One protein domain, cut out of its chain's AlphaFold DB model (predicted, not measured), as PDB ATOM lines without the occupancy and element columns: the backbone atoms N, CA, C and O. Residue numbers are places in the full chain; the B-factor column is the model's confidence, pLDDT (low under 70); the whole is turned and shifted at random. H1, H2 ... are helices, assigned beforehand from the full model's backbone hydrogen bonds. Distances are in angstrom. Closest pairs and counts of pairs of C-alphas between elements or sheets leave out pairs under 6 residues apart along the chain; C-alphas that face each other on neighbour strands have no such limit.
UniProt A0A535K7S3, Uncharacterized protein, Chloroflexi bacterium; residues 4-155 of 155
ATOM      1  N   LEU A   4      53.459   1.322 -28.215       91.69
ATOM      2  CA  LEU A   4      54.420   2.181 -28.918       91.69
ATOM      3  C   LEU A   4      55.120   1.459 -30.075       91.69
ATOM      4  O   LEU A   4      55.413   2.069 -31.098       91.69
ATOM      5  N   ARG A   5      55.344   0.143 -29.958       94.25
ATOM      6  CA  ARG A   5      55.876  -0.654 -31.077       94.25
ATOM      7  C   ARG A   5      54.850  -0.783 -32.200       94.25
ATOM      8  O   ARG A   5      55.217  -0.695 -33.362       94.25
ATOM      9  N   LEU A   6      53.572  -0.949 -31.848       94.50
ATOM     10  CA  LEU A   6      52.484  -0.942 -32.828       94.50
ATOM     11  C   LEU A   6      52.369   0.419 -33.518       94.50
ATOM     12  O   LEU A   6      52.186   0.464 -34.726       94.50
ATOM     13  N   GLN A   7      52.548   1.513 -32.778       96.19
ATOM     14  CA  GLN A   7      52.561   2.859 -33.344       96.19
ATOM     15  C   GLN A   7      53.718   3.080 -34.323       96.19
ATOM     16  O   GLN A   7      53.506   3.637 -35.392       96.19
ATOM     17  N   ALA A   8      54.921   2.585 -34.018       94.75
ATOM     18  CA  ALA A   8      56.039   2.632 -34.961       94.75
ATOM     19  C   ALA A   8      55.767   1.810 -36.238       94.75
ATOM     20  O   ALA A   8      56.111   2.248 -37.334       94.75
ATOM     21  N   LEU A   9      55.113   0.646 -36.115       94.31
ATOM     22  CA  LEU A   9      54.687  -0.153 -37.270       94.31
ATOM     23  C   LEU A   9      53.617   0.567 -38.099       94.31
ATOM     24  O   LEU A   9      53.718   0.586 -39.320       94.31
ATOM     25  N   ALA A  10      52.626   1.183 -37.452       94.69
ATOM     26  CA  ALA A  10      51.583   1.956 -38.122       94.69
ATOM     27  C   ALA A  10      52.156   3.169 -38.862       94.69
ATOM     28  O   ALA A  10      51.794   3.401 -40.014       94.69
ATOM     29  N   LEU A  11      53.095   3.885 -38.238       94.06
ATOM     30  CA  LEU A  11      53.830   4.987 -38.854       94.06
ATOM     31  C   LEU A  11      54.592   4.515 -40.099       94.06
ATOM     32  O   LEU A  11      54.467   5.116 -41.158       94.06
ATOM     33  N   GLY A  12      55.346   3.416 -39.989       91.75
ATOM     34  CA  GLY A  12      56.119   2.864 -41.103       91.75
ATOM     35  C   GLY A  12      55.244   2.355 -42.252       91.75
ATOM     36  O   GLY A  12      55.527   2.644 -43.411       91.75
ATOM     37  N   ALA A  13      54.156   1.643 -41.942       90.38
ATOM     38  CA  ALA A  13      53.190   1.184 -42.940       90.38
ATOM     39  C   ALA A  13      52.494   2.358 -43.644       90.38
ATOM     40  O   ALA A  13      52.296   2.319 -44.855       90.38
ATOM     41  N   SER A  14      52.176   3.417 -42.897       88.94
ATOM     42  CA  SER A  14      51.602   4.644 -43.451       88.94
ATOM     43  C   SER A  14      52.603   5.390 -44.334       88.94
ATOM     44  O   SER A  14      52.238   5.849 -45.410       88.94
ATOM     45  N   LEU A  15      53.878   5.454 -43.942       88.31
ATOM     46  CA  LEU A  15      54.916   6.103 -44.742       88.31
ATOM     47  C   LEU A  15      55.156   5.376 -46.071       88.31
ATOM     48  O   LEU A  15      55.387   6.020 -47.091       88.31
ATOM     49  N   ALA A  16      55.069   4.041 -46.080       85.44
ATOM     50  CA  ALA A  16      55.185   3.253 -47.305       85.44
ATOM     51  C   ALA A  16      54.136   3.658 -48.352       85.44
ATOM     52  O   ALA A  16      54.441   3.666 -49.541       85.44
ATOM     53  N   HIS A  17      52.935   4.043 -47.916       81.00
ATOM     54  CA  HIS A  17      51.900   4.561 -48.805       81.00
ATOM     55  C   HIS A  17      52.323   5.869 -49.485       81.00
ATOM     56  O   HIS A  17      52.290   5.951 -50.709       81.00
ATOM     57  N   VAL A  18      52.843   6.835 -48.723       82.81
ATOM     58  CA  VAL A  18      53.314   8.116 -49.279       82.81
ATOM     59  C   VAL A  18      54.393   7.893 -50.342       82.81
ATOM     60  O   VAL A  18      54.399   8.554 -51.378       82.81
ATOM     61  N   LEU A  19      55.286   6.922 -50.133       85.44
ATOM     62  CA  LEU A  19      56.293   6.554 -51.134       85.44
ATOM     63  C   LEU A  19      55.668   5.995 -52.421       85.44
ATOM     64  O   LEU A  19      56.153   6.304 -53.511       85.44
ATOM     65  N   VAL A  20      54.594   5.205 -52.310       86.31
ATOM     66  CA  VAL A  20      53.834   4.715 -53.471       86.31
ATOM     67  C   VAL A  20      53.182   5.884 -54.212       86.31
ATOM     68  O   VAL A  20      53.304   5.945 -55.433       86.31
ATOM     69  N   ASP A  21      52.589   6.849 -53.507       82.12
ATOM     70  CA  ASP A  21      51.984   8.038 -54.127       82.12
ATOM     71  C   ASP A  21      52.992   8.866 -54.937       82.12
ATOM     72  O   ASP A  21      52.702   9.318 -56.050       82.12
ATOM     73  N   PHE A  22      54.210   9.036 -54.415       81.62
ATOM     74  CA  PHE A  22      55.300   9.650 -55.174       81.62
ATOM     75  C   PHE A  22      55.665   8.823 -56.409       81.62
ATOM     76  O   PHE A  22      55.833   9.380 -57.494       81.62
ATOM     77  N   GLN A  23      55.765   7.499 -56.268       83.56
ATOM     78  CA  GLN A  23      56.136   6.603 -57.362       83.56
ATOM     79  C   GLN A  23      55.116   6.609 -58.510       83.56
ATOM     80  O   GLN A  23      55.511   6.513 -59.672       83.56
ATOM     81  N   VAL A  24      53.822   6.736 -58.210       80.44
ATOM     82  CA  VAL A  24      52.746   6.771 -59.221       80.44
ATOM     83  C   VAL A  24      52.534   8.164 -59.814       80.44
ATOM     84  O   VAL A  24      51.689   8.345 -60.688       80.44
ATOM     85  N   GLY A  25      53.311   9.151 -59.361       78.75
ATOM     86  CA  GLY A  25      53.301  10.507 -59.896       78.75
ATOM     87  C   GLY A  25      52.191  11.405 -59.348       78.75
ATOM     88  O   GLY A  25      51.917  12.438 -59.959       78.75
ATOM     89  N   LEU A  26      51.581  11.073 -58.198       79.19
ATOM     90  CA  LEU A  26      50.535  11.905 -57.581       79.19
ATOM     91  C   LEU A  26      51.029  13.338 -57.310       79.19
ATOM     92  O   LEU A  26      50.302  14.316 -57.497       79.19
ATOM     93  N   TYR A  27      52.304  13.461 -56.941       79.94
ATOM     94  CA  TYR A  27      52.963  14.722 -56.605       79.94
ATOM     95  C   TYR A  27      53.863  15.274 -57.729       79.94
ATOM     96  O   TYR A  27      54.747  16.090 -57.475       79.94
ATOM     97  N   GLY A  28      53.625  14.858 -58.981       71.56
ATOM     98  CA  GLY A  28      54.397  15.273 -60.157       71.56
ATOM     99  C   GLY A  28      55.615  14.383 -60.439       71.56
ATOM    100  O   GLY A  28      55.916  13.449 -59.706       71.56
ATOM    101  N   THR A  29      56.339  14.661 -61.527       65.88
ATOM    102  CA  THR A  29      57.463  13.830 -62.020       65.88
ATOM    103  C   THR A  29      58.821  14.184 -61.394       65.88
ATOM    104  O   THR A  29      59.870  13.980 -62.002       65.88
ATOM    105  N   GLY A  30      58.831  14.758 -60.188       58.03
ATOM    106  CA  GLY A  30      60.050  15.165 -59.474       58.03
ATOM    107  C   GLY A  30      60.715  16.455 -59.981       58.03
ATOM    108  O   GLY A  30      61.517  17.036 -59.257       58.03
ATOM    109  N   ALA A  31      60.365  16.949 -61.177       64.00
ATOM    110  CA  ALA A  31      60.887  18.209 -61.727       64.00
ATOM    111  C   ALA A  31      59.997  19.433 -61.439       64.00
ATOM    112  O   ALA A  31      60.496  20.556 -61.376       64.00
ATOM    113  N   THR A  32      58.688  19.237 -61.257       73.75
ATOM    114  CA  THR A  32      57.737  20.317 -60.958       73.75
ATOM    115  C   THR A  32      56.643  19.813 -60.027       73.75
ATOM    116  O   THR A  32      55.921  18.881 -60.377       73.75
ATOM    117  N   VAL A  33      56.511  20.458 -58.871       85.12
ATOM    118  CA  VAL A  33      55.427  20.255 -57.904       85.12
ATOM    119  C   VAL A  33      54.624  21.554 -57.882       85.12
ATOM    120  O   VAL A  33      55.201  22.630 -57.704       85.12
ATOM    121  N   ASN A  34      53.315  21.489 -58.121       87.38
ATOM    122  CA  ASN A  34      52.475  22.684 -58.041       87.38
ATOM    123  C   ASN A  34      52.217  23.079 -56.571       87.38
ATOM    124  O   ASN A  34      52.478  22.309 -55.648       87.38
ATOM    125  N   ALA A  35      51.697  24.288 -56.335       90.06
ATOM    126  CA  ALA A  35      51.497  24.797 -54.974       90.06
ATOM    127  C   ALA A  35      50.580  23.906 -54.113       90.06
ATOM    128  O   ALA A  35      50.797  23.790 -52.910       90.06
ATOM    129  N   LEU A  36      49.584  23.262 -54.725       90.44
ATOM    130  CA  LEU A  36      48.639  22.387 -54.034       90.44
ATOM    131  C   LEU A  36      49.297  21.064 -53.616       90.44
ATOM    132  O   LEU A  36      49.186  20.660 -52.463       90.44
ATOM    133  N   GLN A  37      50.049  20.442 -54.525       89.00
ATOM    134  CA  GLN A  37      50.843  19.249 -54.237       89.00
ATOM    135  C   GLN A  37      51.891  19.537 -53.153       89.00
ATOM    136  O   GLN A  37      52.043  18.750 -52.226       89.00
ATOM    137  N   ALA A  38      52.569  20.688 -53.222       90.06
ATOM    138  CA  ALA A  38      53.545  21.103 -52.216       90.06
ATOM    139  C   ALA A  38      52.896  21.305 -50.839       90.06
ATOM    140  O   ALA A  38      53.452  20.874 -49.833       90.06
ATOM    141  N   ALA A  39      51.708  21.918 -50.789       92.75
ATOM    142  CA  ALA A  39      50.953  22.063 -49.550       92.75
ATOM    143  C   ALA A  39      50.568  20.701 -48.954       92.75
ATOM    144  O   ALA A  39      50.703  20.523 -47.746       92.75
ATOM    145  N   ASN A  40      50.149  19.737 -49.784       90.38
ATOM    146  CA  ASN A  40      49.807  18.399 -49.302       90.38
ATOM    147  C   ASN A  40      51.029  17.662 -48.730       90.38
ATOM    148  O   ASN A  40      50.950  17.064 -47.662       90.38
ATOM    149  N   ILE A  41      52.187  17.772 -49.394       89.94
ATOM    150  CA  ILE A  41      53.449  17.200 -48.896       89.94
ATOM    151  C   ILE A  41      53.811  17.792 -47.528       89.94
ATOM    152  O   ILE A  41      54.119  17.046 -46.602       89.94
ATOM    153  N   VAL A  42      53.735  19.118 -47.377       93.94
ATOM    154  CA  VAL A  42      54.040  19.793 -46.103       93.94
ATOM    155  C   VAL A  42      53.074  19.372 -44.991       93.94
ATOM    156  O   VAL A  42      53.498  19.210 -43.845       93.94
ATOM    157  N   ASP A  43      51.791  19.187 -45.304       94.12
ATOM    158  CA  ASP A  43      50.810  18.688 -44.338       94.12
ATOM    159  C   ASP A  43      51.140  17.254 -43.894       94.12
ATOM    160  O   ASP A  43      51.202  16.977 -42.694       94.12
ATOM    161  N   TYR A  44      51.469  16.370 -44.841       91.62
ATOM    162  CA  TYR A  44      51.866  14.993 -44.537       91.62
ATOM    163  C   TYR A  44      53.116  14.974 -43.660       91.62
ATOM    164  O   TYR A  44      53.126  14.308 -42.621       91.62
ATOM    165  N   ASP A  45      54.136  15.762 -44.000       93.94
ATOM    166  CA  ASP A  45      55.337  15.917 -43.181       93.94
ATOM    167  C   ASP A  45      54.987  16.357 -41.751       93.94
ATOM    168  O   ASP A  45      55.493  15.786 -40.780       93.94
ATOM    169  N   ALA A  46      54.075  17.321 -41.593       96.75
ATOM    170  CA  ALA A  46      53.614  17.763 -40.281       96.75
ATOM    171  C   ALA A  46      52.901  16.643 -39.504       96.75
ATOM    172  O   ALA A  46      53.130  16.505 -38.297       96.75
ATOM    173  N   VAL A  47      52.093  15.806 -40.168       95.00
ATOM    174  CA  VAL A  47      51.464  14.622 -39.559       95.00
ATOM    175  C   VAL A  47      52.525  13.639 -39.065       95.00
ATOM    176  O   VAL A  47      52.475  13.225 -37.903       95.00
ATOM    177  N   TYR A  48      53.514  13.291 -39.895       94.81
ATOM    178  CA  TYR A  48      54.574  12.347 -39.518       94.81
ATOM    179  C   TYR A  48      55.463  12.893 -38.398       94.81
ATOM    180  O   TYR A  48      55.796  12.154 -37.466       94.81
ATOM    181  N   VAL A  49      55.801  14.185 -38.429       97.00
ATOM    182  CA  VAL A  49      56.553  14.852 -37.355       97.00
ATOM    183  C   VAL A  49      55.756  14.844 -36.054       97.00
ATOM    184  O   VAL A  49      56.304  14.491 -35.008       97.00
ATOM    185  N   LEU A  50      54.463  15.177 -36.098       97.81
ATOM    186  CA  LEU A  50      53.600  15.142 -34.919       97.81
ATOM    187  C   LEU A  50      53.484  13.722 -34.355       97.81
ATOM    188  O   LEU A  50      53.522  13.539 -33.137       97.81
ATOM    189  N   TRP A  51      53.388  12.713 -35.219       97.38
ATOM    190  CA  TRP A  51      53.311  11.312 -34.814       97.38
ATOM    191  C   TRP A  51      54.614  10.822 -34.182       97.38
ATOM    192  O   TRP A  51      54.585  10.238 -33.095       97.38
ATOM    193  N   ALA A  52      55.763  11.129 -34.785       97.19
ATOM    194  CA  ALA A  52      57.075  10.826 -34.218       97.19
ATOM    195  C   ALA A  52      57.302  11.540 -32.873       97.19
ATOM    196  O   ALA A  52      57.765  10.929 -31.906       97.19
ATOM    197  N   TRP A  53      56.912  12.815 -32.773       98.00
ATOM    198  CA  TRP A  53      56.946  13.559 -31.515       98.00
ATOM    199  C   TRP A  53      56.057  12.907 -30.451       98.00
ATOM    200  O   TRP A  53      56.499  12.692 -29.321       98.00
ATOM    201  N   ALA A  54      54.822  12.539 -30.804       97.75
ATOM    202  CA  ALA A  54      53.874  11.947 -29.867       97.75
ATOM    203  C   ALA A  54      54.353  10.574 -29.369       97.75
ATOM    204  O   ALA A  54      54.200  10.265 -28.188       97.75
ATOM    205  N   LEU A  55      55.010   9.790 -30.232       96.75
ATOM    206  CA  LEU A  55      55.702   8.551 -29.870       96.75
ATOM    207  C   LEU A  55      56.756   8.780 -28.778       96.75
ATOM    208  O   LEU A  55      56.762   8.062 -27.777       96.75
ATOM    209  N   GLY A  56      57.614   9.793 -28.938       96.69
ATOM    210  CA  GLY A  56      58.635  10.139 -27.944       96.69
ATOM    211  C   GLY A  56      58.051  10.709 -26.645       96.69
ATOM    212  O   GLY A  56      58.532  10.408 -25.555       96.69
ATOM    213  N   ALA A  57      56.979  11.494 -26.744       96.19
ATOM    214  CA  ALA A  57      56.346  12.153 -25.603       96.19
ATOM    215  C   ALA A  57      55.409  11.235 -24.789       96.19
ATOM    216  O   ALA A  57      55.065  11.561 -23.649       96.19
ATOM    217  N   ALA A  58      54.995  10.088 -25.337       94.69
ATOM    218  CA  ALA A  58      53.984   9.207 -24.746       94.69
ATOM    219  C   ALA A  58      54.321   8.705 -23.332       94.69
ATOM    220  O   ALA A  58      53.408   8.475 -22.540       94.69
ATOM    221  N   ALA A  59      55.607   8.577 -22.985       91.50
ATOM    222  CA  ALA A  59      56.034   8.129 -21.658       91.50
ATOM    223  C   ALA A  59      55.646   9.104 -20.528       91.50
ATOM    224  O   ALA A  59      55.451   8.678 -19.393       91.50
ATOM    225  N   GLY A  60      55.527  10.402 -20.830       91.06
ATOM    226  CA  GLY A  60      55.230  11.448 -19.844       91.06
ATOM    227  C   GLY A  60      53.979  12.271 -20.145       91.06
ATOM    228  O   GLY A  60      53.606  13.130 -19.351       91.06
ATOM    229  N   SER A  61      53.321  12.043 -21.285       95.12
ATOM    230  CA  SER A  61      52.211  12.874 -21.749       95.12
ATOM    231  C   SER A  61      51.000  12.043 -22.153       95.12
ATOM    232  O   SER A  61      50.964  11.434 -23.221       95.12
ATOM    233  N   ARG A  62      49.935  12.111 -21.344       94.88
ATOM    234  CA  ARG A  62      48.624  11.533 -21.700       94.88
ATOM    235  C   ARG A  62      48.033  12.162 -22.960       94.88
ATOM    236  O   ARG A  62      47.325  11.489 -23.697       94.88
ATOM    237  N   GLY A  63      48.338  13.438 -23.207       96.94
ATOM    238  CA  GLY A  63      47.937  14.131 -24.431       96.94
ATOM    239  C   GLY A  63      48.607  13.551 -25.675       96.94
ATOM    240  O   GLY A  63      47.952  13.371 -26.696       96.94
ATOM    241  N   ALA A  64      49.886  13.179 -25.575       97.06
ATOM    242  CA  ALA A  64      50.587  12.496 -26.658       97.06
ATOM    243  C   ALA A  64      49.998  11.101 -26.916       97.06
ATOM    244  O   ALA A  64      49.750  10.748 -28.063       97.06
ATOM    245  N   VAL A  65      49.671  10.345 -25.859       96.94
ATOM    246  CA  VAL A  65      48.972   9.053 -25.993       96.94
ATOM    247  C   VAL A  65      47.607   9.227 -26.676       96.94
ATOM    248  O   VAL A  65      47.282   8.467 -27.583       96.94
ATOM    249  N   ALA A  66      46.825  10.243 -26.302       97.31
ATOM    250  CA  ALA A  66      45.547  10.537 -26.952       97.31
ATOM    251  C   ALA A  66      45.715  10.928 -28.432       97.31
ATOM    252  O   ALA A  66      44.960  10.467 -29.284       97.31
ATOM    253  N   ALA A  67      46.719  11.744 -28.761       97.81
ATOM    254  CA  ALA A  67      47.034  12.083 -30.147       97.81
ATOM    255  C   ALA A  67      47.442  10.855 -30.963       97.81
ATOM    256  O   ALA A  67      46.973  10.705 -32.081       97.81
ATOM    257  N   LEU A  68      48.226   9.936 -30.393       97.94
ATOM    258  CA  LEU A  68      48.602   8.677 -31.038       97.94
ATOM    259  C   LEU A  68      47.386   7.802 -31.393       97.94
ATOM    260  O   LEU A  68      47.394   7.150 -32.437       97.94
ATOM    261  N   VAL A  69      46.328   7.796 -30.571       97.12
ATOM    262  CA  VAL A  69      45.066   7.099 -30.904       97.12
ATOM    263  C   VAL A  69      44.453   7.672 -32.179       97.12
ATOM    264  O   VAL A  69      44.049   6.906 -33.057       97.12
ATOM    265  N   VAL A  70      44.393   9.002 -32.272       96.69
ATOM    266  CA  VAL A  70      43.796   9.712 -33.409       96.69
ATOM    267  C   VAL A  70      44.672   9.610 -34.647       96.69
ATOM    268  O   VAL A  70      44.154   9.263 -35.696       96.69
ATOM    269  N   LEU A  71      45.978   9.838 -34.532       96.25
ATOM    270  CA  LEU A  71      46.915   9.711 -35.643       96.25
ATOM    271  C   LEU A  71      46.837   8.315 -36.258       96.25
ATOM    272  O   LEU A  71      46.588   8.202 -37.445       96.25
ATOM    273  N   ALA A  72      46.909   7.253 -35.453       95.56
ATOM    274  CA  ALA A  72      46.791   5.897 -35.980       95.56
ATOM    275  C   ALA A  72      45.393   5.576 -36.527       95.56
ATOM    276  O   ALA A  72      45.268   4.954 -37.572       95.56
ATOM    277  N   GLY A  73      44.333   5.966 -35.817       93.69
ATOM    278  CA  GLY A  73      42.970   5.575 -36.181       93.69
ATOM    279  C   GLY A  73      42.409   6.381 -37.349       93.69
ATOM    280  O   GLY A  73      41.909   5.815 -38.319       93.69
ATOM    281  N   ALA A  74      42.485   7.708 -37.261       90.31
ATOM    282  CA  ALA A  74      41.923   8.604 -38.262       90.31
ATOM    283  C   ALA A  74      42.745   8.596 -39.558       90.31
ATOM    284  O   ALA A  74      42.146   8.606 -40.629       90.31
ATOM    285  N   TRP A  75      44.077   8.479 -39.494       87.12
ATOM    286  CA  TRP A  75      44.893   8.337 -40.705       87.12
ATOM    287  C   TRP A  75      44.535   7.069 -41.493       87.12
ATOM    288  O   TRP A  75      44.307   7.136 -42.700       87.12
ATOM    289  N   SER A  76      44.375   5.932 -40.806       85.88
ATOM    290  CA  SER A  76      43.930   4.673 -41.422       85.88
ATOM    291  C   SER A  76      42.492   4.707 -41.933       85.88
ATOM    292  O   SER A  76      42.141   3.955 -42.839       85.88
ATOM    293  N   ALA A  77      41.625   5.539 -41.361       84.25
ATOM    294  CA  ALA A  77      40.256   5.672 -41.844       84.25
ATOM    295  C   ALA A  77      40.176   6.566 -43.092       84.25
ATOM    296  O   ALA A  77      39.580   6.162 -44.090       84.25
ATOM    297  N   PHE A  78      40.770   7.760 -43.034       77.25
ATOM    298  CA  PHE A  78      40.499   8.840 -43.989       77.25
ATOM    299  C   PHE A  78      41.545   9.025 -45.067       77.25
ATOM    300  O   PHE A  78      41.171   9.252 -46.207       77.25
ATOM    301  N   ALA A  79      42.823   8.984 -44.711       68.62
ATOM    302  CA  ALA A  79      43.869   9.197 -45.694       68.62
ATOM    303  C   ALA A  79      44.118   7.865 -46.409       68.62
ATOM    304  O   ALA A  79      43.755   7.696 -47.566       68.62
ATOM    305  N   GLN A  80      44.600   6.856 -45.672       69.19
ATOM    306  CA  GLN A  80      45.351   5.768 -46.307       69.19
ATOM    307  C   GLN A  80      44.838   4.352 -46.083       69.19
ATOM    308  O   GLN A  80      45.546   3.408 -46.400       69.19
ATOM    309  N   GLY A  81      43.626   4.159 -45.569       74.31
ATOM    310  CA  GLY A  81      43.013   2.827 -45.501       74.31
ATOM    311  C   GLY A  81      41.657   2.792 -46.185       74.31
ATOM    312  O   GLY A  81      41.569   2.516 -47.377       74.31
ATOM    313  N   VAL A  82      40.584   3.052 -45.435       81.56
ATOM    314  CA  VAL A  82      39.210   2.864 -45.944       81.56
ATOM    315  C   VAL A  82      38.918   3.759 -47.149       81.56
ATOM    316  O   VAL A  82      38.483   3.256 -48.181       81.56
ATOM    317  N   VAL A  83      39.175   5.063 -47.047       83.00
ATOM    318  CA  VAL A  83      38.983   5.983 -48.182       83.00
ATOM    319  C   VAL A  83      39.928   5.645 -49.331       83.00
ATOM    320  O   VAL A  83      39.479   5.652 -50.474       83.00
ATOM    321  N   GLY A  84      41.187   5.293 -49.057       79.81
ATOM    322  CA  GLY A  84      42.137   4.868 -50.088       79.81
ATOM    323  C   GLY A  84      41.581   3.733 -50.957       79.81
ATOM    324  O   GLY A  84      41.640   3.804 -52.183       79.81
ATOM    325  N   PHE A  85      40.924   2.740 -50.347       83.94
ATOM    326  CA  PHE A  85      40.225   1.676 -51.081       83.94
ATOM    327  C   PHE A  85      38.990   2.144 -51.859       83.94
ATOM    328  O   PHE A  85      38.641   1.538 -52.868       83.94
ATOM    329  N   VAL A  86      38.310   3.201 -51.417       85.38
ATOM    330  CA  VAL A  86      37.205   3.800 -52.183       85.38
ATOM    331  C   VAL A  86      37.743   4.567 -53.393       85.38
ATOM    332  O   VAL A  86      37.163   4.491 -54.474       85.38
ATOM    333  N   ALA A  87      38.857   5.284 -53.227       80.69
ATOM    334  CA  ALA A  87      39.494   6.064 -54.282       80.69
ATOM    335  C   ALA A  87      40.178   5.173 -55.335       80.69
ATOM    336  O   ALA A  87      40.082   5.456 -56.530       80.69
ATOM    337  N   CYS A  88      40.822   4.088 -54.898       80.94
ATOM    338  CA  CYS A  88      41.391   3.059 -55.760       80.94
ATOM    339  C   CYS A  88      40.979   1.657 -55.274       80.94
ATOM    340  O   CYS A  88      41.658   1.075 -54.422       80.94
ATOM    341  N   PRO A  89      39.860   1.104 -55.780       85.19
ATOM    342  CA  PRO A  89      39.410  -0.225 -55.387       85.19
ATOM    343  C   PRO A  89      40.344  -1.318 -55.929       85.19
ATOM    344  O   PRO A  89      40.858  -1.180 -57.040       85.19
ATOM    345  N   PRO A  90      40.531  -2.425 -55.185       84.88
ATOM    346  CA  PRO A  90      41.392  -3.515 -55.611       84.88
ATOM    347  C   PRO A  90      40.754  -4.295 -56.780       84.88
ATOM    348  O   PRO A  90      39.570  -4.641 -56.706       84.88
ATOM    349  N   PRO A  91      41.518  -4.640 -57.835       84.31
ATOM    350  CA  PRO A  91      42.925  -4.294 -58.036       84.31
ATOM    351  C   PRO A  91      43.100  -2.823 -58.438       84.31
ATOM    352  O   PRO A  91      42.529  -2.373 -59.436       84.31
ATOM    353  N   CYS A  92      43.934  -2.089 -57.699       81.75
ATOM    354  CA  CYS A  92      44.181  -0.685 -57.995       81.75
ATOM    355  C   CYS A  92      44.935  -0.543 -59.327       81.75
ATOM    356  O   CYS A  92      46.088  -0.962 -59.465       81.75
ATOM    357  N   GLY A  93      44.287   0.074 -60.319       76.62
ATOM    358  CA  GLY A  93      44.848   0.239 -61.665       76.62
ATOM    359  C   GLY A  93      46.028   1.216 -61.747       76.62
ATOM    360  O   GLY A  93      46.820   1.120 -62.679       76.62
ATOM    361  N   GLY A  94      46.155   2.135 -60.780       70.56
ATOM    362  CA  GLY A  94      47.192   3.176 -60.757       70.56
ATOM    363  C   GLY A  94      48.557   2.725 -60.228       70.56
ATOM    364  O   GLY A  94      49.565   3.341 -60.558       70.56
ATOM    365  N   ALA A  95      48.611   1.641 -59.447       69.38
ATOM    366  CA  ALA A  95      49.853   1.102 -58.881       69.38
ATOM    367  C   ALA A  95      49.688  -0.392 -58.595       69.38
ATOM    368  O   ALA A  95      49.398  -0.798 -57.465       69.38
ATOM    369  N   THR A  96      49.828  -1.209 -59.640       70.56
ATOM    370  CA  THR A  96      49.485  -2.639 -59.627       70.56
ATOM    371  C   THR A  96      50.022  -3.364 -58.384       70.56
ATOM    372  O   THR A  96      51.217  -3.620 -58.244       70.56
ATOM    373  N   GLY A  97      49.111  -3.673 -57.453       74.75
ATOM    374  CA  GLY A  97      49.350  -4.388 -56.193       74.75
ATOM    375  C   GLY A  97      49.997  -3.580 -55.058       74.75
ATOM    376  O   GLY A  97      49.752  -3.883 -53.890       74.75
ATOM    377  N   MET A  98      50.788  -2.546 -55.357       85.94
ATOM    378  CA  MET A  98      51.490  -1.758 -54.333       85.94
ATOM    379  C   MET A  98      50.539  -0.866 -53.533       85.94
ATOM    380  O   MET A  98      50.631  -0.838 -52.307       85.94
ATOM    381  N   GLN A  99      49.593  -0.193 -54.202       85.94
ATOM    382  CA  GLN A  99      48.605   0.654 -53.520       85.94
ATOM    383  C   GLN A  99      47.678  -0.194 -52.639       85.94
ATOM    384  O   GLN A  99      47.407   0.165 -51.497       85.94
ATOM    385  N   ASP A 100      47.251  -1.357 -53.142       88.25
ATOM    386  CA  ASP A 100      46.381  -2.283 -52.409       88.25
ATOM    387  C   ASP A 100      47.062  -2.781 -51.126       88.25
ATOM    388  O   ASP A 100      46.456  -2.794 -50.052       88.25
ATOM    389  N   ALA A 101      48.348  -3.141 -51.218       89.19
ATOM    390  CA  ALA A 101      49.146  -3.530 -50.062       89.19
ATOM    391  C   ALA A 101      49.342  -2.362 -49.086       89.19
ATOM    392  O   ALA A 101      49.185  -2.548 -47.879       89.19
ATOM    393  N   ALA A 102      49.644  -1.162 -49.583       89.00
ATOM    394  CA  ALA A 102      49.821   0.025 -48.754       89.00
ATOM    395  C   ALA A 102      48.537   0.379 -47.982       89.00
ATOM    396  O   ALA A 102      48.589   0.551 -46.761       89.00
ATOM    397  N   HIS A 103      47.381   0.378 -48.657       88.69
ATOM    398  CA  HIS A 103      46.085   0.620 -48.021       88.69
ATOM    399  C   HIS A 103      45.755  -0.439 -46.970       88.69
ATOM    400  O   HIS A 103      45.341  -0.126 -45.850       88.69
ATOM    401  N   PHE A 104      45.980  -1.711 -47.305       90.81
ATOM    402  CA  PHE A 104      45.729  -2.815 -46.389       90.81
ATOM    403  C   PHE A 104      46.610  -2.734 -45.137       90.81
ATOM    404  O   PHE A 104      46.110  -2.844 -44.016       90.81
ATOM    405  N   LEU A 105      47.917  -2.522 -45.309       91.31
ATOM    406  CA  LEU A 105      48.863  -2.453 -44.197       91.31
ATOM    407  C   LEU A 105      48.595  -1.231 -43.316       91.31
ATOM    408  O   LEU A 105      48.606  -1.367 -42.092       91.31
ATOM    409  N   SER A 106      48.297  -0.071 -43.908       90.62
ATOM    410  CA  SER A 106      47.910   1.123 -43.153       90.62
ATOM    411  C   SER A 106      46.641   0.876 -42.333       90.62
ATOM    412  O   SER A 106      46.613   1.178 -41.138       90.62
ATOM    413  N   LEU A 107      45.621   0.240 -42.922       91.75
ATOM    414  CA  LEU A 107      44.383  -0.093 -42.221       91.75
ATOM    415  C   LEU A 107      44.625  -1.053 -41.049       91.75
ATOM    416  O   LEU A 107      44.196  -0.781 -39.928       91.75
ATOM    417  N   VAL A 108      45.327  -2.163 -41.291       93.50
ATOM    418  CA  VAL A 108      45.577  -3.193 -40.274       93.50
ATOM    419  C   VAL A 108      46.426  -2.643 -39.133       93.50
ATOM    420  O   VAL A 108      46.046  -2.766 -37.965       93.50
ATOM    421  N   PHE A 109      47.570  -2.028 -39.444       94.44
ATOM    422  CA  PHE A 109      48.487  -1.573 -38.406       94.44
ATOM    423  C   PHE A 109      47.979  -0.338 -37.678       94.44
ATOM    424  O   PHE A 109      48.117  -0.288 -36.457       94.44
ATOM    425  N   GLY A 110      47.354   0.626 -38.358       94.62
ATOM    426  CA  GLY A 110      46.829   1.800 -37.666       94.62
ATOM    427  C   GLY A 110      45.577   1.500 -36.843       94.62
ATOM    428  O   GLY A 110      45.494   1.965 -35.706       94.62
ATOM    429  N   ALA A 111      44.682   0.606 -37.287       94.38
ATOM    430  CA  ALA A 111      43.589   0.129 -36.431       94.38
ATOM    431  C   ALA A 111      44.129  -0.589 -35.184       94.38
ATOM    432  O   ALA A 111      43.706  -0.309 -34.058       94.38
ATOM    433  N   TRP A 112      45.111  -1.479 -35.356       95.50
ATOM    434  CA  TRP A 112      45.703  -2.205 -34.235       95.50
ATOM    435  C   TRP A 112      46.446  -1.273 -33.266       95.50
ATOM    436  O   TRP A 112      46.275  -1.378 -32.047       95.50
ATOM    437  N   ALA A 113      47.227  -0.326 -33.788       96.88
ATOM    438  CA  ALA A 113      47.929   0.672 -32.994       96.88
ATOM    439  C   ALA A 113      46.958   1.598 -32.255       96.88
ATOM    440  O   ALA A 113      47.152   1.843 -31.063       96.88
ATOM    441  N   SER A 114      45.885   2.045 -32.912       96.75
ATOM    442  CA  SER A 114      44.845   2.879 -32.310       96.75
ATOM    443  C   SER A 114      44.154   2.153 -31.154       96.75
ATOM    444  O   SER A 114      44.152   2.659 -30.032       96.75
ATOM    445  N   ILE A 115      43.691   0.913 -31.364       96.44
ATOM    446  CA  ILE A 115      43.048   0.098 -30.318       96.44
ATOM    447  C   ILE A 115      44.012  -0.170 -29.155       96.44
ATOM    448  O   ILE A 115      43.643  -0.015 -27.989       96.44
ATOM    449  N   GLY A 116      45.252  -0.570 -29.452       96.25
ATOM    450  CA  GLY A 116      46.265  -0.841 -28.432       96.25
ATOM    451  C   GLY A 116      46.596   0.398 -27.597       96.25
ATOM    452  O   GLY A 116      46.700   0.314 -26.374       96.25
ATOM    453  N   THR A 117      46.703   1.556 -28.247       96.88
ATOM    454  CA  THR A 117      46.985   2.838 -27.586       96.88
ATOM    455  C   THR A 117      45.778   3.340 -26.795       96.88
ATOM    456  O   THR A 117      45.952   3.857 -25.696       96.88
ATOM    457  N   ALA A 118      44.552   3.134 -27.285       96.81
ATOM    458  CA  ALA A 118      43.327   3.526 -26.590       96.81
ATOM    459  C   ALA A 118      43.143   2.758 -25.274       96.81
ATOM    460  O   ALA A 118      42.763   3.347 -24.261       96.81
ATOM    461  N   ARG A 119      43.485   1.463 -25.257       95.25
ATOM    462  CA  ARG A 119      43.518   0.664 -24.020       95.25
ATOM    463  C   ARG A 119      44.522   1.238 -23.019       95.25
ATOM    464  O   ARG A 119      44.148   1.531 -21.888       95.25
ATOM    465  N   ALA A 120      45.750   1.510 -23.465       91.62
ATOM    466  CA  ALA A 120      46.784   2.114 -22.621       91.62
ATOM    467  C   ALA A 120      46.401   3.519 -22.112       91.62
ATOM    468  O   ALA A 120      46.723   3.893 -20.986       91.62
ATOM    469  N   PHE A 121      45.680   4.304 -22.917       95.06
ATOM    470  CA  PHE A 121      45.150   5.599 -22.500       95.06
ATOM    471  C   PHE A 121      44.141   5.468 -21.349       95.06
ATOM    472  O   PHE A 121      44.227   6.228 -20.375       95.06
ATOM    473  N   GLY A 122      43.218   4.504 -21.459       93.31
ATOM    474  CA  GLY A 122      42.168   4.236 -20.473       93.31
ATOM    475  C   GLY A 122      42.687   3.722 -19.129       93.31
ATOM    476  O   GLY A 122      42.071   3.989 -18.103       93.31
ATOM    477  N   GLU A 123      43.835   3.044 -19.119       89.69
ATOM    478  CA  GLU A 123      44.479   2.546 -17.894       89.69
ATOM    479  C   GLU A 123      45.218   3.641 -17.108       89.69
ATOM    480  O   GLU A 123      45.418   3.519 -15.900       89.69
ATOM    481  N   GLY A 124      45.646   4.718 -17.768       83.62
ATOM    482  CA  GLY A 124      46.389   5.778 -17.092       83.62
ATOM    483  C   GLY A 124      45.485   6.803 -16.393       83.62
ATOM    484  O   GLY A 124      44.379   7.101 -16.843       83.62
ATOM    485  N   ALA A 125      46.005   7.429 -15.338       82.62
ATOM    486  CA  ALA A 125      45.338   8.499 -14.596       82.62
ATOM    487  C   ALA A 125      46.045   9.851 -14.791       82.62
ATOM    488  O   ALA A 125      47.251   9.905 -15.024       82.62
ATOM    489  N   GLY A 126      45.298  10.954 -14.680       88.88
ATOM    490  CA  GLY A 126      45.844  12.316 -14.695       88.88
ATOM    491  C   GLY A 126      45.251  13.227 -15.770       88.88
ATOM    492  O   GLY A 126      44.424  12.818 -16.589       88.88
ATOM    493  N   ARG A 127      45.682  14.495 -15.755       92.81
ATOM    494  CA  ARG A 127      45.192  15.527 -16.680       92.81
ATOM    495  C   ARG A 127      45.643  15.229 -18.108       92.81
ATOM    496  O   ARG A 127      46.774  14.808 -18.342       92.81
ATOM    497  N   VAL A 128      44.754  15.489 -19.059       96.69
ATOM    498  CA  VAL A 128      45.007  15.315 -20.490       96.69
ATOM    499  C   VAL A 128      45.055  16.695 -21.128       96.69
ATOM    500  O   VAL A 128      44.100  17.461 -21.019       96.69
ATOM    501  N   SER A 129      46.170  17.015 -21.784       95.69
ATOM    502  CA  SER A 129      46.191  18.120 -22.739       95.69
ATOM    503  C   SER A 129      45.670  17.599 -24.068       95.69
ATOM    504  O   SER A 129      46.270  16.701 -24.653       95.69
ATOM    505  N   TRP A 130      44.562  18.155 -24.539       97.00
ATOM    506  CA  TRP A 130      43.947  17.764 -25.809       97.00
ATOM    507  C   TRP A 130      44.581  18.443 -27.017       97.00
ATOM    508  O   TRP A 130      44.216  18.148 -28.150       97.00
ATOM    509  N   TRP A 131      45.539  19.344 -26.793       97.25
ATOM    510  CA  TRP A 131      46.075  20.174 -27.860       97.25
ATOM    511  C   TRP A 131      46.765  19.388 -28.981       97.25
ATOM    512  O   TRP A 131      46.430  19.618 -30.141       97.25
ATOM    513  N   PRO A 132      47.604  18.377 -28.683       97.06
ATOM    514  CA  PRO A 132      48.173  17.532 -29.728       97.06
ATOM    515  C   PRO A 132      47.116  16.748 -30.511       97.06
ATOM    516  O   PRO A 132      47.272  16.525 -31.705       97.06
ATOM    517  N   THR A 133      46.021  16.352 -29.856       97.31
ATOM    518  CA  THR A 133      44.911  15.645 -30.501       97.31
ATOM    519  C   THR A 133      44.144  16.561 -31.446       97.31
ATOM    520  O   THR A 133      43.885  16.175 -32.579       97.31
ATOM    521  N   VAL A 134      43.808  17.779 -31.011       97.44
ATOM    522  CA  VAL A 134      43.134  18.767 -31.868       97.44
ATOM    523  C   VAL A 134      44.010  19.115 -33.067       97.44
ATOM    524  O   VAL A 134      43.515  19.159 -34.190       97.44
ATOM    525  N   PHE A 135      45.312  19.296 -32.844       97.25
ATOM    526  CA  PHE A 135      46.252  19.573 -33.921       97.25
ATOM    527  C   PHE A 135      46.360  18.399 -34.905       97.25
ATOM    528  O   PHE A 135      46.294  18.615 -36.109       97.25
ATOM    529  N   ALA A 136      46.404  17.155 -34.412       96.56
ATOM    530  CA  ALA A 136      46.357  15.968 -35.264       96.56
ATOM    531  C   ALA A 136      45.082  15.913 -36.117       96.56
ATOM    532  O   ALA A 136      45.167  15.663 -37.312       96.56
ATOM    533  N   VAL A 137      43.908  16.179 -35.533       95.56
ATOM    534  CA  VAL A 137      42.646  16.225 -36.294       95.56
ATOM    535  C   VAL A 137      42.706  17.296 -37.382       95.56
ATOM    536  O   VAL A 137      42.318  17.023 -38.513       95.56
ATOM    537  N   ALA A 138      43.199  18.492 -37.056       95.94
ATOM    538  CA  ALA A 138      43.298  19.589 -38.012       95.94
ATOM    539  C   ALA A 138      44.192  19.232 -39.206       95.94
ATOM    540  O   ALA A 138      43.779  19.459 -40.342       95.94
ATOM    541  N   LEU A 139      45.359  18.632 -38.956       95.38
ATOM    542  CA  LEU A 139      46.252  18.165 -40.018       95.38
ATOM    543  C   LEU A 139      45.582  17.079 -40.866       95.38
ATOM    544  O   LEU A 139      45.450  17.243 -42.065       95.38
ATOM    545  N   ILE A 140      45.023  16.030 -40.251       92.94
ATOM    546  CA  ILE A 140      44.380  14.928 -40.993       92.94
ATOM    547  C   ILE A 140      43.241  15.428 -41.891       92.94
ATOM    548  O   ILE A 140      43.113  14.993 -43.033       92.94
ATOM    549  N   VAL A 141      42.408  16.343 -41.389       92.06
ATOM    550  CA  VAL A 141      41.325  16.940 -42.181       92.06
ATOM    551  C   VAL A 141      41.886  17.803 -43.310       92.06
ATOM    552  O   VAL A 141      41.364  17.756 -44.423       92.06
ATOM    553  N   THR A 142      42.938  18.575 -43.042       93.25
ATOM    554  CA  THR A 142      43.571  19.438 -44.045       93.25
ATOM    555  C   THR A 142      44.217  18.603 -45.147       93.25
ATOM    556  O   THR A 142      43.882  18.812 -46.311       93.25
ATOM    557  N   GLY A 143      45.034  17.606 -44.803       89.75
ATOM    558  CA  GLY A 143      45.628  16.660 -45.746       89.75
ATOM    559  C   GLY A 143      44.583  15.943 -46.595       89.75
ATOM    560  O   GLY A 143      44.687  15.948 -47.815       89.75
ATOM    561  N   PHE A 144      43.500  15.439 -45.991       87.12
ATOM    562  CA  PHE A 144      42.401  14.813 -46.740       87.12
ATOM    563  C   PHE A 144      41.781  15.756 -47.785       87.12
ATOM    564  O   PHE A 144      41.504  15.362 -48.920       87.12
ATOM    565  N   VAL A 145      41.565  17.024 -47.422       89.50
ATOM    566  CA  VAL A 145      41.030  18.032 -48.346       89.50
ATOM    567  C   VAL A 145      42.034  18.345 -49.458       89.50
ATOM    568  O   VAL A 145      41.652  18.373 -50.628       89.50
ATOM    569  N   LEU A 146      43.308  18.558 -49.116       89.31
ATOM    570  CA  LEU A 146      44.368  18.876 -50.077       89.31
ATOM    571  C   LEU A 146      44.612  17.730 -51.064       89.31
ATOM    572  O   LEU A 146      44.758  17.969 -52.263       89.31
ATOM    573  N   GLU A 147      44.600  16.492 -50.582       84.75
ATOM    574  CA  GLU A 147      44.698  15.283 -51.391       84.75
ATOM    575  C   GLU A 147      43.509  15.170 -52.356       84.75
ATOM    576  O   GLU A 147      43.698  15.040 -53.568       84.75
ATOM    577  N   GLY A 148      42.278  15.334 -51.857       83.75
ATOM    578  CA  GLY A 148      41.072  15.339 -52.690       83.75
ATOM    579  C   GLY A 148      41.095  16.420 -53.777       83.75
ATOM    580  O   GLY A 148      40.734  16.161 -54.928       83.75
ATOM    581  N   MET A 149      41.573  17.624 -53.447       86.94
ATOM    582  CA  MET A 149      41.768  18.698 -54.424       86.94
ATOM    583  C   MET A 149      42.861  18.350 -55.440       86.94
ATOM    584  O   MET A 149      42.696  18.620 -56.628       86.94
ATOM    585  N   THR A 150      43.957  17.727 -54.997       82.50
ATOM    586  CA  THR A 150      45.055  17.300 -55.876       82.50
ATOM    587  C   THR A 150      44.531  16.330 -56.930       82.50
ATOM    588  O   THR A 150      44.726  16.572 -58.121       82.50
ATOM    589  N   PHE A 151      43.757  15.318 -56.521       75.94
ATOM    590  CA  PHE A 151      43.102  14.375 -57.433       75.94
ATOM    591  C   PHE A 151      42.133  15.034 -58.420       75.94
ATOM    592  O   PHE A 151      42.017  14.579 -59.556       75.94
ATOM    593  N   ALA A 152      41.425  16.089 -58.011       75.81
ATOM    594  CA  ALA A 152      40.504  16.805 -58.891       75.81
ATOM    595  C   ALA A 152      41.226  17.622 -59.977       75.81
ATOM    596  O   ALA A 152      40.641  17.889 -61.021       75.81
ATOM    597  N   THR A 153      42.478  18.027 -59.737       71.50
ATOM    598  CA  THR A 153      43.265  18.857 -60.670       71.50
ATOM    599  C   THR A 153      44.154  18.070 -61.634       71.50
ATOM    600  O   THR A 153      44.678  18.653 -62.579       71.50
ATOM    601  N   THR A 154      44.354  16.770 -61.397       65.19
ATOM    602  CA  THR A 154      45.231  15.901 -62.202       65.19
ATOM    603  C   THR A 154      44.478  14.956 -63.147       65.19
ATOM    604  O   THR A 154      45.124  14.213 -63.887       65.19
ATOM    605  N   ARG A 155      43.137  14.988 -63.147       55.91
ATOM    606  CA  ARG A 155      42.265  14.311 -64.125       55.91
ATOM    607  C   ARG A 155      41.814  15.276 -65.213       55.91
ATOM    608  O   ARG A 155      41.662  14.802 -66.359       55.91
TER     609      ARG A 155
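What this domain is: This is residues 4 to 155 of the 155 residues of an uncharacterized protein of Chloroflexi bacterium (UniProt A0A535K7S3). Five long helices make an elongated up-and-down bundle, each running against the one before it: H1 packs beside H5, H2 beside H6, and H3 joins the two pairs. Short H4 sits at one end of H3, beside H5. The printed part has 152 residues, with helices H1 to H6 in order, no named strand, and class all helix. It is compact, with a radius of gyration of the C-alphas of 15.6 A and spans of 50 by 30 by 21 A.

Where its parts are: Find C-alpha 4 at (54.420, 2.181, -28.918), where H1, residues 4 to 23, begins. Next come H2, 35 to 57, 32.3 A; H3, 62 to 79; H4, 82 to 87; H5, 98 to 123, 37.4 A; and H6, 131 to 153, ending at (43.265, 18.857, -60.670).

How they stand to each other: Start at the hub, H3: it touches H5 at the C-alphas of Ala 72 and Gly 110, 4.4 A, a shallow tilt of 27 degrees, opposite ways. H4 touches H5, closest C-alphas Gly 84 and His 103, 6.2 A. H5 and H6 are apart. O i to N i+4 pairs are within hydrogen-bond range throughout H2 to H6, and 14 of 16 in H1.

The domain as a whole: The printed part has no cut; the H1 to H2 link is long. Residues 29 to 31, 79 to 80, 95 and 154 to 155 are under pLDDT 70.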